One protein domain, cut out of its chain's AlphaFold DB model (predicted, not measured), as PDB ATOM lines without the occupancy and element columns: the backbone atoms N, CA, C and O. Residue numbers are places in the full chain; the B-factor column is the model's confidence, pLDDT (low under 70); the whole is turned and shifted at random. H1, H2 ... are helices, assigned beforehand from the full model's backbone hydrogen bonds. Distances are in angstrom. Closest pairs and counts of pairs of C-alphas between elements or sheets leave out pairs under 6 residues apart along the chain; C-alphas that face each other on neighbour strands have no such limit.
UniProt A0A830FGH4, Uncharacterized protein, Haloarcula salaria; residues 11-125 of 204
ATOM      1  N   SER A  11      94.143  66.891 100.078       44.34
ATOM      2  CA  SER A  11      94.907  67.650 101.074       44.34
ATOM      3  C   SER A  11      96.352  67.896 100.633       44.34
ATOM      4  O   SER A  11      96.902  68.950 100.944       44.34
ATOM      5  N   VAL A  12      96.936  66.982  99.852       41.81
ATOM      6  CA  VAL A  12      98.245  67.158  99.209       41.81
ATOM      7  C   VAL A  12      98.133  68.218  98.114       41.81
ATOM      8  O   VAL A  12      98.886  69.187  98.135       41.81
ATOM      9  N   GLU A  13      97.126  68.117  97.245       40.56
ATOM     10  CA  GLU A  13      96.825  69.117  96.210       40.56
ATOM     11  C   GLU A  13      96.525  70.505  96.809       40.56
ATOM     12  O   GLU A  13      97.011  71.514  96.315       40.56
ATOM     13  N   SER A  14      95.807  70.574  97.935       48.16
ATOM     14  CA  SER A  14      95.564  71.819  98.683       48.16
ATOM     15  C   SER A  14      96.847  72.443  99.247       48.16
ATOM     16  O   SER A  14      97.022  73.657  99.177       48.16
ATOM     17  N   VAL A  15      97.782  71.635  99.762       42.91
ATOM     18  CA  VAL A  15      99.087  72.127 100.231       42.91
ATOM     19  C   VAL A  15      99.944  72.610  99.064       42.91
ATOM     20  O   VAL A  15     100.577  73.650  99.204       42.91
ATOM     21  N   PHE A  16      99.933  71.921  97.920       43.03
ATOM     22  CA  PHE A  16     100.647  72.359  96.712       43.03
ATOM     23  C   PHE A  16     100.016  73.600  96.066       43.03
ATOM     24  O   PHE A  16     100.753  74.486  95.656       43.03
ATOM     25  N   ASN A  17      98.688  73.735  96.089       43.41
ATOM     26  CA  ASN A  17      97.977  74.944  95.651       43.41
ATOM     27  C   ASN A  17      98.217  76.140  96.591       43.41
ATOM     28  O   ASN A  17      98.209  77.283  96.155       43.41
ATOM     29  N   VAL A  18      98.441  75.906  97.889       42.62
ATOM     30  CA  VAL A  18      98.877  76.957  98.833       42.62
ATOM     31  C   VAL A  18     100.379  77.242  98.703       42.62
ATOM     32  O   VAL A  18     100.824  78.355  98.975       42.62
ATOM     33  N   ALA A  19     101.162  76.246  98.289       42.25
ATOM     34  CA  ALA A  19     102.604  76.318  98.077       42.25
ATOM     35  C   ALA A  19     102.994  76.609  96.622       42.25
ATOM     36  O   ALA A  19     104.149  76.372  96.257       42.25
ATOM     37  N   GLU A  20     102.067  77.137  95.818       50.44
ATOM     38  CA  GLU A  20     102.314  77.676  94.482       50.44
ATOM     39  C   GLU A  20     103.208  78.919  94.633       50.44
ATOM     40  O   GLU A  20     102.791  80.073  94.620       50.44
ATOM     41  N   THR A  21     104.476  78.662  94.937       57.47
ATOM     42  CA  THR A  21     105.515  79.671  95.044       57.47
ATOM     43  C   THR A  21     105.765  80.175  93.631       57.47
ATOM     44  O   THR A  21     105.910  79.381  92.707       57.47
ATOM     45  N   GLU A  22     105.820  81.491  93.436       59.28
ATOM     46  CA  GLU A  22     106.000  82.103  92.107       59.28
ATOM     47  C   GLU A  22     107.231  81.546  91.353       59.28
ATOM     48  O   GLU A  22     107.276  81.509  90.125       59.28
ATOM     49  N   THR A  23     108.207  81.025  92.100       63.31
ATOM     50  CA  THR A  23     109.399  80.333  91.592       63.31
ATOM     51  C   THR A  23     109.118  78.948  91.006       63.31
ATOM     52  O   THR A  23     109.786  78.561  90.053       63.31
ATOM     53  N   LEU A  24     108.121  78.212  91.505       66.38
ATOM     54  CA  LEU A  24     107.704  76.934  90.921       66.38
ATOM     55  C   LEU A  24     106.995  77.114  89.589       66.38
ATOM     56  O   LEU A  24     107.340  76.429  88.629       66.38
ATOM     57  N   ALA A  25     106.081  78.083  89.514       66.75
ATOM     58  CA  ALA A  25     105.463  78.463  88.251       66.75
ATOM     59  C   ALA A  25     106.549  78.842  87.229       66.75
ATOM     60  O   ALA A  25     106.546  78.352  86.104       66.75
ATOM     61  N   LEU A  26     107.553  79.625  87.642       66.88
ATOM     62  CA  LEU A  26     108.707  79.966  86.804       66.88
ATOM     63  C   LEU A  26     109.470  78.725  86.297       66.88
ATOM     64  O   LEU A  26     109.915  78.721  85.148       66.88
ATOM     65  N   PHE A  27     109.598  77.658  87.092       74.88
ATOM     66  CA  PHE A  27     110.279  76.435  86.653       74.88
ATOM     67  C   PHE A  27     109.520  75.651  85.586       74.88
ATOM     68  O   PHE A  27     110.162  75.014  84.756       74.88
ATOM     69  N   GLU A  28     108.190  75.727  85.550       71.75
ATOM     70  CA  GLU A  28     107.397  75.112  84.479       71.75
ATOM     71  C   GLU A  28     107.596  75.824  83.133       71.75
ATOM     72  O   GLU A  28     107.554  75.196  82.072       71.75
ATOM     73  N   TYR A  29     107.864  77.132  83.162       66.00
ATOM     74  CA  TYR A  29     108.083  77.929  81.955       66.00
ATOM     75  C   TYR A  29     109.543  77.979  81.488       66.00
ATOM     76  O   TYR A  29     109.806  78.419  80.365       66.00
ATOM     77  N   LEU A  30     110.511  77.556  82.303       71.31
ATOM     78  CA  LEU A  30     111.934  77.556  81.953       71.31
ATOM     79  C   LEU A  30     112.420  76.141  81.636       71.31
ATOM     80  O   LEU A  30     112.253  75.209  82.412       71.31
ATOM     81  N   SER A  31     113.089  75.979  80.492       80.25
ATOM     82  CA  SER A  31     113.724  74.709  80.146       80.25
ATOM     83  C   SER A  31     115.151  74.709  80.679       80.25
ATOM     84  O   SER A  31     116.059  75.299  80.088       80.25
ATOM     85  N   PHE A  32     115.347  74.029  81.804       82.00
ATOM     86  CA  PHE A  32     116.657  73.884  82.442       82.00
ATOM     87  C   PHE A  32     117.617  72.972  81.665       82.00
ATOM     88  O   PHE A  32     118.823  73.162  81.758       82.00
ATOM     89  N   GLU A  33     117.110  72.059  80.829       83.31
ATOM     90  CA  GLU A  33     117.929  71.216  79.936       83.31
ATOM     91  C   GLU A  33     118.791  72.056  78.981       83.31
ATOM     92  O   GLU A  33     119.915  71.699  78.644       83.31
ATOM     93  N   SER A  34     118.308  73.238  78.585       81.12
ATOM     94  CA  SER A  34     119.081  74.157  77.740       81.12
ATOM     95  C   SER A  34     120.368  74.682  78.392       81.12
ATOM     96  O   SER A  34     121.214  75.236  77.688       81.12
ATOM     97  N   LEU A  35     120.510  74.527  79.714       86.50
ATOM     98  CA  LEU A  35     121.699  74.916  80.461       86.50
ATOM     99  C   LEU A  35     122.786  73.835  80.439       86.50
ATOM    100  O   LEU A  35     123.924  74.137  80.773       86.50
ATOM    101  N   GLU A  36     122.495  72.605  80.002       85.00
ATOM    102  CA  GLU A  36     123.488  71.517  79.939       85.00
ATOM    103  C   GLU A  36     124.704  71.857  79.064       85.00
ATOM    104  O   GLU A  36     125.778  71.290  79.254       85.00
ATOM    105  N   GLY A  37     124.567  72.833  78.157       83.56
ATOM    106  CA  GLY A  37     125.667  73.373  77.356       83.56
ATOM    107  C   GLY A  37     126.729  74.157  78.139       83.56
ATOM    108  O   GLY A  37     127.757  74.487  77.554       83.56
ATOM    109  N   PHE A  38     126.512  74.463  79.424       86.38
ATOM    110  CA  PHE A  38     127.545  75.018  80.301       86.38
ATOM    111  C   PHE A  38     128.201  73.911  81.134       86.38
ATOM    112  O   PHE A  38     127.518  73.064  81.715       86.38
ATOM    113  N   ASP A  39     129.526  73.977  81.280       84.00
ATOM    114  CA  ASP A  39     130.333  72.969  81.987       84.00
ATOM    115  C   ASP A  39     129.863  72.697  83.432       84.00
ATOM    116  O   ASP A  39     129.986  71.581  83.942       84.00
ATOM    117  N   VAL A  40     129.275  73.694  84.107       85.31
ATOM    118  CA  VAL A  40     128.716  73.533  85.462       85.31
ATOM    119  C   VAL A  40     127.530  72.560  85.501       85.31
ATOM    120  O   VAL A  40     127.361  71.849  86.493       85.31
ATOM    121  N   PHE A  41     126.746  72.477  84.424       84.81
ATOM    122  CA  PHE A  41     125.577  71.602  84.308       84.81
ATOM    123  C   PHE A  41     125.882  70.292  83.583       84.81
ATOM    124  O   PHE A  41     125.156  69.318  83.760       84.81
ATOM    125  N   SER A  42     126.985  70.233  82.835       74.31
ATOM    126  CA  SER A  42     127.457  68.999  82.215       74.31
ATOM    127  C   SER A  42     127.904  67.956  83.258       74.31
ATOM    128  O   SER A  42     128.480  68.312  84.300       74.31
ATOM    129  N   PRO A  43     127.684  66.650  83.001       65.25
ATOM    130  CA  PRO A  43     128.241  65.579  83.819       65.25
ATOM    131  C   PRO A  43     129.768  65.680  83.844       65.25
ATOM    132  O   PRO A  43     130.407  65.810  82.802       65.25
ATOM    133  N   ALA A  44     130.381  65.602  85.025       63.56
ATOM    134  CA  ALA A  44     131.836  65.642  85.114       63.56
ATOM    135  C   ALA A  44     132.442  64.383  84.462       63.56
ATOM    136  O   ALA A  44     132.310  63.290  85.013       63.56
ATOM    137  N   GLU A  45     133.145  64.534  83.333       58.88
ATOM    138  CA  GLU A  45     133.859  63.425  82.668       58.88
ATOM    139  C   GLU A  45     134.936  62.808  83.578       58.88
ATOM    140  O   GLU A  45     135.211  61.609  83.533       58.88
ATOM    141  N   THR A  46     135.512  63.628  84.461       55.75
ATOM    142  CA  THR A  46     136.503  63.219  85.460       55.75
ATOM    143  C   THR A  46     136.308  64.009  86.749       55.75
ATOM    144  O   THR A  46     136.579  65.205  86.805       55.75
ATOM    145  N   GLY A  47     135.851  63.346  87.814       61.72
ATOM    146  CA  GLY A  47     135.670  63.972  89.123       61.72
ATOM    147  C   GLY A  47     134.870  63.115  90.102       61.72
ATOM    148  O   GLY A  47     134.359  62.053  89.756       61.72
ATOM    149  N   ARG A  48     134.761  63.580  91.355       62.09
ATOM    150  CA  ARG A  48     133.791  63.014  92.306       62.09
ATOM    151  C   ARG A  48     132.384  63.293  91.788       62.09
ATOM    152  O   ARG A  48     132.080  64.456  91.513       62.09
ATOM    153  N   THR A  49     131.559  62.251  91.721       68.69
ATOM    154  CA  THR A  49     130.125  62.347  91.433       68.69
ATOM    155  C   THR A  49     129.513  63.435  92.308       68.69
ATOM    156  O   THR A  49     129.742  63.454  93.524       68.69
ATOM    157  N   ARG A  50     128.803  64.382  91.685       74.50
ATOM    158  CA  ARG A  50     128.065  65.405  92.427       74.50
ATOM    159  C   ARG A  50     126.994  64.699  93.259       74.50
ATOM    160  O   ARG A  50     126.416  63.711  92.823       74.50
ATOM    161  N   GLU A  51     126.793  65.161  94.490       81.12
ATOM    162  CA  GLU A  51     125.805  64.549  95.389       81.12
ATOM    163  C   GLU A  51     124.361  64.921  95.008       81.12
ATOM    164  O   GLU A  51     123.449  64.184  95.387       81.12
ATOM    165  N   HIS A  52     124.211  65.999  94.228       85.19
ATOM    166  CA  HIS A  52     122.978  66.541  93.661       85.19
ATOM    167  C   HIS A  52     123.157  66.851  92.184       85.19
ATOM    168  O   HIS A  52     124.261  67.228  91.763       85.19
ATOM    169  N   GLU A  53     122.068  66.760  91.426       87.88
ATOM    170  CA  GLU A  53     122.091  67.171  90.031       87.88
ATOM    171  C   GLU A  53     122.251  68.698  89.935       87.88
ATOM    172  O   GLU A  53     121.582  69.450  90.653       87.88
ATOM    173  N   PRO A  54     123.119  69.208  89.043       87.75
ATOM    174  CA  PRO A  54     123.320  70.645  88.865       87.75
ATOM    175  C   PRO A  54     122.032  71.440  88.606       87.75
ATOM    176  O   PRO A  54     121.910  72.583  89.044       87.75
ATOM    177  N   LEU A  55     121.050  70.840  87.925       88.50
ATOM    178  CA  LEU A  55     119.765  71.489  87.646       88.50
ATOM    179  C   LEU A  55     118.887  71.623  88.902       88.50
ATOM    180  O   LEU A  55     118.167  72.612  89.034       88.50
ATOM    181  N   GLU A  56     118.969  70.679  89.846       89.75
ATOM    182  CA  GLU A  56     118.312  70.800  91.158       89.75
ATOM    183  C   GLU A  56     118.913  71.971  91.938       89.75
ATOM    184  O   GLU A  56     118.187  72.813  92.470       89.75
ATOM    185  N   MET A  57     120.247  72.072  91.923       90.50
ATOM    186  CA  MET A  57     120.981  73.173  92.551       90.50
ATOM    187  C   MET A  57     120.615  74.526  91.936       90.50
ATOM    188  O   MET A  57     120.421  75.489  92.675       90.50
ATOM    189  N   MET A  58     120.429  74.595  90.613       90.12
ATOM    190  CA  MET A  58     119.985  75.817  89.937       90.12
ATOM    191  C   MET A  58     118.580  76.243  90.358       90.12
ATOM    192  O   MET A  58     118.362  77.415  90.660       90.12
ATOM    193  N   ARG A  59     117.626  75.305  90.417       88.31
ATOM    194  CA  ARG A  59     116.266  75.590  90.899       88.31
ATOM    195  C   ARG A  59     116.289  76.083  92.345       88.31
ATOM    196  O   ARG A  59     115.717  77.127  92.647       88.31
ATOM    197  N   GLY A  60     117.030  75.398  93.216       87.88
ATOM    198  CA  GLY A  60     117.211  75.827  94.604       87.88
ATOM    199  C   GLY A  60     117.811  77.229  94.720       87.88
ATOM    200  O   GLY A  60     117.319  78.056  95.488       87.88
ATOM    201  N   PHE A  61     118.835  77.523  93.918       87.50
ATOM    202  CA  PHE A  61     119.464  78.839  93.872       87.50
ATOM    203  C   PHE A  61     118.493  79.933  93.418       87.50
ATOM    204  O   PHE A  61     118.361  80.939  94.113       87.50
ATOM    205  N   LEU A  62     117.777  79.732  92.307       84.62
ATOM    206  CA  LEU A  62     116.795  80.697  91.802       84.62
ATOM    207  C   LEU A  62     115.681  80.959  92.817       84.62
ATOM    208  O   LEU A  62     115.282  82.108  93.003       84.62
ATOM    209  N   HIS A  63     115.219  79.917  93.512       84.44
ATOM    210  CA  HIS A  63     114.240  80.066  94.581       84.44
ATOM    211  C   HIS A  63     114.771  80.951  95.718       84.44
ATOM    212  O   HIS A  63     114.109  81.903  96.128       84.44
ATOM    213  N   CYS A  64     115.981  80.675  96.213       84.25
ATOM    214  CA  CYS A  64     116.601  81.493  97.254       84.25
ATOM    215  C   CYS A  64     116.819  82.942  96.800       84.25
ATOM    216  O   CYS A  64     116.525  83.861  97.561       84.25
ATOM    217  N   TYR A  65     117.276  83.145  95.565       80.69
ATOM    218  CA  TYR A  65     117.537  84.472  95.014       80.69
ATOM    219  C   TYR A  65     116.255  85.304  94.886       80.69
ATOM    220  O   TYR A  65     116.234  86.467  95.272       80.69
ATOM    221  N   TYR A  66     115.160  84.691  94.425       77.00
ATOM    222  CA  TYR A  66     113.842  85.329  94.370       77.00
ATOM    223  C   TYR A  66     113.361  85.795  95.758       77.00
ATOM    224  O   TYR A  66     112.734  86.842  95.884       77.00
ATOM    225  N   HIS A  67     113.694  85.049  96.814       76.75
ATOM    226  CA  HIS A  67     113.349  85.386  98.197       76.75
ATOM    227  C   HIS A  67     114.396  86.250  98.922       76.75
ATOM    228  O   HIS A  67     114.360  86.334 100.150       76.75
ATOM    229  N   ASP A  68     115.313  86.896  98.193       76.06
ATOM    230  CA  ASP A  68     116.351  87.778  98.751       76.06
ATOM    231  C   ASP A  68     117.322  87.051  99.715       76.06
ATOM    232  O   ASP A  68     117.882  87.624 100.651       76.06
ATOM    233  N   ILE A  69     117.522  85.741  99.510       79.69
ATOM    234  CA  ILE A  69     118.414  84.895 100.312       79.69
ATOM    235  C   ILE A  69     119.732  84.690  99.561       79.69
ATOM    236  O   ILE A  69     119.814  83.896  98.623       79.69
ATOM    237  N   TYR A  70     120.796  85.335 100.044       81.62
ATOM    238  CA  TYR A  70     122.122  85.282  99.419       81.62
ATOM    239  C   TYR A  70     123.192  84.639 100.299       81.62
ATOM    240  O   TYR A  70     123.172  84.721 101.528       81.62
ATOM    241  N   GLY A  71     124.203  84.075  99.642       82.06
ATOM    242  CA  GLY A  71     125.372  83.483 100.280       82.06
ATOM    243  C   GLY A  71     125.163  82.034 100.718       82.06
ATOM    244  O   GLY A  71     124.048  81.557 100.902       82.06
ATOM    245  N   ILE A  72     126.274  81.331 100.932       88.19
ATOM    246  CA  ILE A  72     126.300  79.867 101.086       88.19
ATOM    247  C   ILE A  72     125.433  79.391 102.265       88.19
ATOM    248  O   ILE A  72     124.576  78.523 102.114       88.19
ATOM    249  N   ARG A  73     125.634  79.963 103.463       88.25
ATOM    250  CA  ARG A  73     124.913  79.536 104.679       88.25
ATOM    251  C   ARG A  73     123.432  79.929 104.660       88.25
ATOM    252  O   ARG A  73     122.625  79.117 105.106       88.25
ATOM    253  N   PRO A  74     123.045  81.144 104.227       87.69
ATOM    254  CA  PRO A  74     121.631  81.470 104.078       87.69
ATOM    255  C   PRO A  74     120.929  80.612 103.026       87.69
ATOM    256  O   PRO A  74     119.845  80.124 103.322       87.69
ATOM    257  N   VAL A  75     121.556  80.348 101.872       86.12
ATOM    258  CA  VAL A  75     121.002  79.461 100.833       86.12
ATOM    259  C   VAL A  75     120.793  78.048 101.376       86.12
ATOM    260  O   VAL A  75     119.685  77.530 101.303       86.12
ATOM    261  N   GLU A  76     121.798  77.451 102.026       89.75
ATOM    262  CA  GLU A  76     121.647  76.123 102.643       89.75
ATOM    263  C   GLU A  76     120.489  76.081 103.653       89.75
ATOM    264  O   GLU A  76     119.706  75.133 103.668       89.75
ATOM    265  N   ARG A  77     120.317  77.135 104.463       87.12
ATOM    266  CA  ARG A  77     119.179  77.239 105.388       87.12
ATOM    267  C   ARG A  77     117.847  77.451 104.681       87.12
ATOM    268  O   ARG A  77     116.852  76.919 105.159       87.12
ATOM    269  N   GLY A  78     117.811  78.212 103.591       82.19
ATOM    270  CA  GLY A  78     116.611  78.410 102.776       82.19
ATOM    271  C   GLY A  78     116.121  77.089 102.186       82.19
ATOM    272  O   GLY A  78     114.937  76.769 102.264       82.19
ATOM    273  N   LEU A  79     117.060  76.260 101.727       84.06
ATOM    274  CA  LEU A  79     116.776  74.936 101.180       84.06
ATOM    275  C   LEU A  79     116.350  73.907 102.241       84.06
ATOM    276  O   LEU A  79     115.770  72.892 101.881       84.06
ATOM    277  N   ARG A  80     116.523  74.168 103.550       84.25
ATOM    278  CA  ARG A  80     115.994  73.301 104.635       84.25
ATOM    279  C   ARG A  80     114.473  73.206 104.669       84.25
ATOM    280  O   ARG A  80     113.947  72.319 105.342       84.25
ATOM    281  N   ASN A  81     113.757  74.108 104.003       80.31
ATOM    282  CA  ASN A  81     112.307  74.037 103.937       80.31
ATOM    283  C   ASN A  81     111.879  72.815 103.110       80.31
ATOM    284  O   ASN A  81     112.168  72.736 101.918       80.31
ATOM    285  N   THR A  82     111.166  71.878 103.748       74.25
ATOM    286  CA  THR A  82     110.744  70.606 103.144       74.25
ATOM    287  C   THR A  82     110.009  70.771 101.825       74.25
ATOM    288  O   THR A  82     110.241  70.011 100.893       74.25
ATOM    289  N   VAL A  83     109.145  71.779 101.737       72.81
ATOM    290  CA  VAL A  83     108.375  72.038 100.523       72.81
ATOM    291  C   VAL A  83     109.295  72.528  99.407       72.81
ATOM    292  O   VAL A  83     109.180  72.071  98.276       72.81
ATOM    293  N   VAL A  84     110.256  73.394  99.732       73.38
ATOM    294  CA  VAL A  84     111.170  74.015  98.766       73.38
ATOM    295  C   VAL A  84     112.127  73.002  98.148       73.38
ATOM    296  O   VAL A  84     112.248  72.964  96.926       73.38
ATOM    297  N   TRP A  85     112.800  72.161  98.945       75.88
ATOM    298  CA  TRP A  85     113.781  71.241  98.358       75.88
ATOM    299  C   TRP A  85     113.127  70.127  97.538       75.88
ATOM    300  O   TRP A  85     113.625  69.816  96.458       75.88
ATOM    301  N   LEU A  86     111.976  69.599  97.976       77.00
ATOM    302  CA  LEU A  86     111.196  68.649  97.173       77.00
ATOM    303  C   LEU A  86     110.770  69.273  95.839       77.00
ATOM    304  O   LEU A  86     110.897  68.654  94.787       77.00
ATOM    305  N   SER A  87     110.338  70.531  95.879       75.94
ATOM    306  CA  SER A  87     109.912  71.294  94.704       75.94
ATOM    307  C   SER A  87     111.057  71.614  93.733       75.94
ATOM    308  O   SER A  87     110.851  71.722  92.529       75.94
ATOM    309  N   CYS A  88     112.290  71.713  94.232       80.69
ATOM    310  CA  CYS A  88     113.485  71.861  93.397       80.69
ATOM    311  C   CYS A  88     113.995  70.518  92.836       80.69
ATOM    312  O   CYS A  88     114.929  70.509  92.029       80.69
ATOM    313  N   GLY A  89     113.369  69.396  93.208       83.38
ATOM    314  CA  GLY A  89     113.701  68.054  92.730       83.38
ATOM    315  C   GLY A  89     114.840  67.376  93.485       83.38
ATOM    316  O   GLY A  89     115.356  66.379  93.006       83.38
ATOM    317  N   PHE A  90     115.250  67.899  94.640       84.94
ATOM    318  CA  PHE A  90     116.278  67.251  95.446       84.94
ATOM    319  C   PHE A  90     115.746  65.938  96.055       84.94
ATOM    320  O   PHE A  90     114.619  65.900  96.541       84.94
ATOM    321  N   ASP A  91     116.579  64.895  96.118       83.62
ATOM    322  CA  ASP A  91     116.284  63.648  96.860       83.62
ATOM    323  C   ASP A  91     116.659  63.724  98.352       83.62
ATOM    324  O   ASP A  91     116.181  62.957  99.193       83.62
ATOM    325  N   ARG A  92     117.554  64.652  98.697       84.44
ATOM    326  CA  ARG A  92     118.041  64.910 100.056       84.44
ATOM    327  C   ARG A  92     118.487  66.359 100.182       84.44
ATOM    328  O   ARG A  92     118.678  67.046  99.187       84.44
ATOM    329  N   LEU A  93     118.695  66.817 101.409       85.56
ATOM    330  CA  LEU A  93     119.119  68.188 101.637       85.56
ATOM    331  C   LEU A  93     120.557  68.440 101.143       85.56
ATOM    332  O   LEU A  93     121.445  67.682 101.550       85.56
ATOM    333  N   PRO A  94     120.819  69.507 100.367       87.31
ATOM    334  CA  PRO A  94     122.180  69.866 100.001       87.31
ATOM    335  C   PRO A  94     122.999  70.305 101.212       87.31
ATOM    336  O   PRO A  94     122.552  71.073 102.065       87.31
ATOM    337  N   SER A  95     124.231  69.805 101.278       89.19
ATOM    338  CA  SER A  95     125.212  70.217 102.278       89.19
ATOM    339  C   SER A  95     125.762  71.618 101.977       89.19
ATOM    340  O   SER A  95     125.724  72.088 100.841       89.19
ATOM    341  N   ILE A  96     126.328  72.282 102.992       90.44
ATOM    342  CA  ILE A  96     127.015  73.578 102.824       90.44
ATOM    343  C   ILE A  96     128.101  73.477 101.742       90.44
ATOM    344  O   ILE A  96     128.203  74.370 100.908       90.44
ATOM    345  N   ASP A  97     128.859  72.377 101.726       90.06
ATOM    346  CA  ASP A  97     129.928  72.147 100.749       90.06
ATOM    347  C   ASP A  97     129.375  71.939  99.331       90.06
ATOM    348  O   ASP A  97     129.986  72.374  98.356       90.06
ATOM    349  N   ALA A  98     128.208  71.296  99.195       89.38
ATOM    350  CA  ALA A  98     127.539  71.157  97.905       89.38
ATOM    351  C   ALA A  98     127.090  72.523  97.364       89.38
ATOM    352  O   ALA A  98     127.312  72.812  96.188       89.38
ATOM    353  N   VAL A  99     126.501  73.367  98.221       90.31
ATOM    354  CA  VAL A  99     126.080  74.732  97.858       90.31
ATOM    355  C   VAL A  99     127.285  75.587  97.475       90.31
ATOM    356  O   VAL A  99     127.271  76.208  96.419       90.31
ATOM    357  N   ASP A 100     128.338  75.592  98.294       90.38
ATOM    358  CA  ASP A 100     129.566  76.358  98.048       90.38
ATOM    359  C   ASP A 100     130.206  75.999  96.704       90.38
ATOM    360  O   ASP A 100     130.480  76.868  95.874       90.38
ATOM    361  N   ARG A 101     130.360  74.694  96.449       89.50
ATOM    362  CA  ARG A 101     130.921  74.198  95.195       89.50
ATOM    363  C   ARG A 101     130.080  74.611  93.990       89.50
ATOM    364  O   ARG A 101     130.642  75.062  93.001       89.50
ATOM    365  N   PHE A 102     128.756  74.472  94.066       90.06
ATOM    366  CA  PHE A 102     127.876  74.858  92.963       90.06
ATOM    367  C   PHE A 102     127.939  76.361  92.678       90.06
ATOM    368  O   PHE A 102     128.069  76.743  91.521       90.06
ATOM    369  N   LEU A 103     127.884  77.207  93.711       88.38
ATOM    370  CA  LEU A 103     127.959  78.661  93.540       88.38
ATOM    371  C   LEU A 103     129.308  79.097  92.959       88.38
ATOM    372  O   LEU A 103     129.335  79.953  92.081       88.38
ATOM    373  N   THR A 104     130.402  78.470  93.398       89.44
ATOM    374  CA  THR A 104     131.743  78.717  92.849       89.44
ATOM    375  C   THR A 104     131.820  78.333  91.370       89.44
ATOM    376  O   THR A 104     132.335  79.096  90.555       89.44
ATOM    377  N   ASP A 105     131.292  77.165  90.996       88.56
ATOM    378  CA  ASP A 105     131.274  76.728  89.596       88.56
ATOM    379  C   ASP A 105     130.365  77.646  88.743       88.56
ATOM    380  O   ASP A 105     130.719  78.001  87.619       88.56
ATOM    381  N   LEU A 106     129.219  78.079  89.287       87.44
ATOM    382  CA  LEU A 106     128.252  78.955  88.618       87.44
ATOM    383  C   LEU A 106     128.802  80.366  88.374       87.44
ATOM    384  O   LEU A 106     128.530  80.930  87.319       87.44
ATOM    385  N   GLU A 107     129.587  80.926  89.300       87.00
ATOM    386  CA  GLU A 107     130.169  82.277  89.189       87.00
ATOM    387  C   GLU A 107     130.929  82.483  87.868       87.00
ATOM    388  O   GLU A 107     130.871  83.555  87.272       87.00
ATOM    389  N   HIS A 108     131.574  81.432  87.357       88.38
ATOM    390  CA  HIS A 108     132.355  81.485  86.121       88.38
ATOM    391  C   HIS A 108     131.503  81.570  84.847       88.38
ATOM    392  O   HIS A 108     132.026  81.906  83.784       88.38
ATOM    393  N   VAL A 109     130.214  81.235  84.931       87.56
ATOM    394  CA  VAL A 109     129.304  81.139  83.777       87.56
ATOM    395  C   VAL A 109     127.984  81.883  83.988       87.56
ATOM    396  O   VAL A 109     127.090  81.786  83.150       87.56
ATOM    397  N   VAL A 110     127.853  82.623  85.093       85.31
ATOM    398  CA  VAL A 110     126.586  83.205  85.554       85.31
ATOM    399  C   VAL A 110     125.945  84.102  84.497       85.31
ATOM    400  O   VAL A 110     124.763  83.933  84.213       85.31
ATOM    401  N   ASP A 111     126.726  84.961  83.838       80.25
ATOM    402  CA  ASP A 111     126.220  85.869  82.805       80.25
ATOM    403  C   ASP A 111     125.578  85.089  81.650       80.25
ATOM    404  O   ASP A 111     124.420  85.314  81.310       80.25
ATOM    405  N   GLY A 112     126.275  84.080  81.115       82.56
ATOM    406  CA  GLY A 112     125.755  83.267  80.013       82.56
ATOM    407  C   GLY A 112     124.528  82.440  80.403       82.56
ATOM    408  O   GLY A 112     123.601  82.280  79.606       82.56
ATOM    409  N   VAL A 113     124.495  81.928  81.636       84.19
ATOM    410  CA  VAL A 113     123.341  81.190  82.162       84.19
ATOM    411  C   VAL A 113     122.118  82.098  82.239       84.19
ATOM    412  O   VAL A 113     121.051  81.724  81.753       84.19
ATOM    413  N   PHE A 114     122.260  83.296  82.810       81.62
ATOM    414  CA  PHE A 114     121.149  84.236  82.928       81.62
ATOM    415  C   PHE A 114     120.732  84.816  81.575       81.62
ATOM    416  O   PHE A 114     119.529  84.897  81.332       81.62
ATOM    417  N   ASP A 115     121.661  85.093  80.658       79.75
ATOM    418  CA  ASP A 115     121.340  85.464  79.274       79.75
ATOM    419  C   ASP A 115     120.452  84.398  78.622       79.75
ATOM    420  O   ASP A 115     119.412  84.707  78.037       79.75
ATOM    421  N   ARG A 116     120.789  83.114  78.801       81.38
ATOM    422  CA  ARG A 116     120.014  82.002  78.241       81.38
ATOM    423  C   ARG A 116     118.620  81.866  78.852       81.38
ATOM    424  O   ARG A 116     117.680  81.460  78.162       81.38
ATOM    425  N   LEU A 117     118.474  82.172  80.139       78.75
ATOM    426  CA  LEU A 117     117.175  82.192  80.814       78.75
ATOM    427  C   LEU A 117     116.330  83.393  80.366       78.75
ATOM    428  O   LEU A 117     115.136  83.233  80.113       78.75
ATOM    429  N   VAL A 118     116.945  84.564  80.200       70.75
ATOM    430  CA  VAL A 118     116.300  85.781  79.689       70.75
ATOM    431  C   VAL A 118     115.833  85.580  78.248       70.75
ATOM    432  O   VAL A 118     114.677  85.857  77.943       70.75
ATOM    433  N   GLU A 119     116.667  85.020  77.367       74.75
ATOM    434  CA  GLU A 119     116.278  84.673  75.992       74.75
ATOM    435  C   GLU A 119     115.056  83.753  75.955       74.75
ATOM    436  O   GLU A 119     114.127  83.959  75.175       74.75
ATOM    437  N   GLN A 120     115.042  82.734  76.815       70.94
ATOM    438  CA  GLN A 120     113.922  81.809  76.924       70.94
ATOM    439  C   GLN A 120     112.650  82.489  77.407       70.94
ATOM    440  O   GLN A 120     111.575  82.252  76.854       70.94
ATOM    441  N   ALA A 121     112.770  83.330  78.428       65.62
ATOM    442  CA  ALA A 121     111.650  84.078  78.958       65.62
ATOM    443  C   ALA A 121     111.110  85.073  77.913       65.62
ATOM    444  O   ALA A 121     109.896  85.187  77.755       65.62
ATOM    445  N   ALA A 122     111.977  85.719  77.126       62.84
ATOM    446  CA  ALA A 122     111.576  86.555  75.994       62.84
ATOM    447  C   ALA A 122     110.852  85.740  74.917       62.84
ATOM    448  O   ALA A 122     109.761  86.107  74.490       62.84
ATOM    449  N   TRP A 123     111.425  84.607  74.502       64.31
ATOM    450  CA  TRP A 123     110.867  83.777  73.434       64.31
ATOM    451  C   TRP A 123     109.511  83.165  73.799       64.31
ATOM    452  O   TRP A 123     108.653  82.995  72.935       64.31
ATOM    453  N   ARG A 124     109.293  82.870  75.084       64.25
ATOM    454  CA  ARG A 124     108.012  82.381  75.614       64.25
ATOM    455  C   ARG A 124     107.020  83.498  75.952       64.25
ATOM    456  O   ARG A 124     105.950  83.205  76.474       64.25
ATOM    457  N   GLY A 125     107.357  84.760  75.673       55.53
ATOM    458  CA  GLY A 125     106.495  85.909  75.953       55.53
ATOM    459  C   GLY A 125     106.353  86.247  77.441       55.53
ATOM    460  O   GLY A 125     105.539  87.092  77.794       55.53
TER     461      GLY A 125
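Overview. This is residues 11 to 125 of the 204 residues of an uncharacterized protein of Haloarcula salaria (UniProt A0A830FGH4). Look first for H4 in the middle, with H2, H5, H6 and H7 set round it at steep or about perpendicular angles. H8 lies beyond this core, H1 lies out at one end, and loop residues 44 to 49 stick out at the other. You will find 115 printed residues with eight named helices, H1 to H8 in order, and no named strand: the class is all helix. The whole is compact, with a radius of gyration of the C-alphas of 14.2 A, and spans 45 by 35 by 24 A.

Arrangement. Start at H1, residues 11 to 18, which touches no helix. Next, H2, residues 22 to 29, touches the hub H4, residues 54 to 66, at a steep tilt of 41 degrees, opposite ways; their closest C-alphas, Thr 23 and His 63, are 5.7 A apart. H3, residues 32 to 35, only just touches residues 113 to 116 of H8, residues 110 to 123, with 3 pairs of C-alphas within 8 A, the closest Leu 35 and Val 113 at 6.7 A. H4 touches H5, residues 72 to 79, about perpendicular at 88 degrees, closest at C-alphas Cys 64 and Val 75, 6.0 A. With 3 pairs each, H4 only just touches H6, residues 82 to 87, closest at C-alphas Gly 60 and Trp 85, 6.8 A, and H7, residues 96 to 107, closest at Met 57 and Phe 102, 7.1 A. Every O i to N i+4 pair is within hydrogen-bond range in the helices but H3, too short for one.

Along the chain. Find C-alpha 11 at (94.907, 67.650, 101.074), where H1 begins. H4 runs 18.3 A from C-alpha 54 at (123.320, 70.645, 88.865), H7 16.5 A, and H8 19.9 A to C-alpha 123 at (110.867, 83.777, 73.434).

Size, cuts and confidence. The printed part has no cut, and its long link is H3 to H4. Confidence is under 70 at residues 11 to 26, 29, 43 to 49 and 121 to 125.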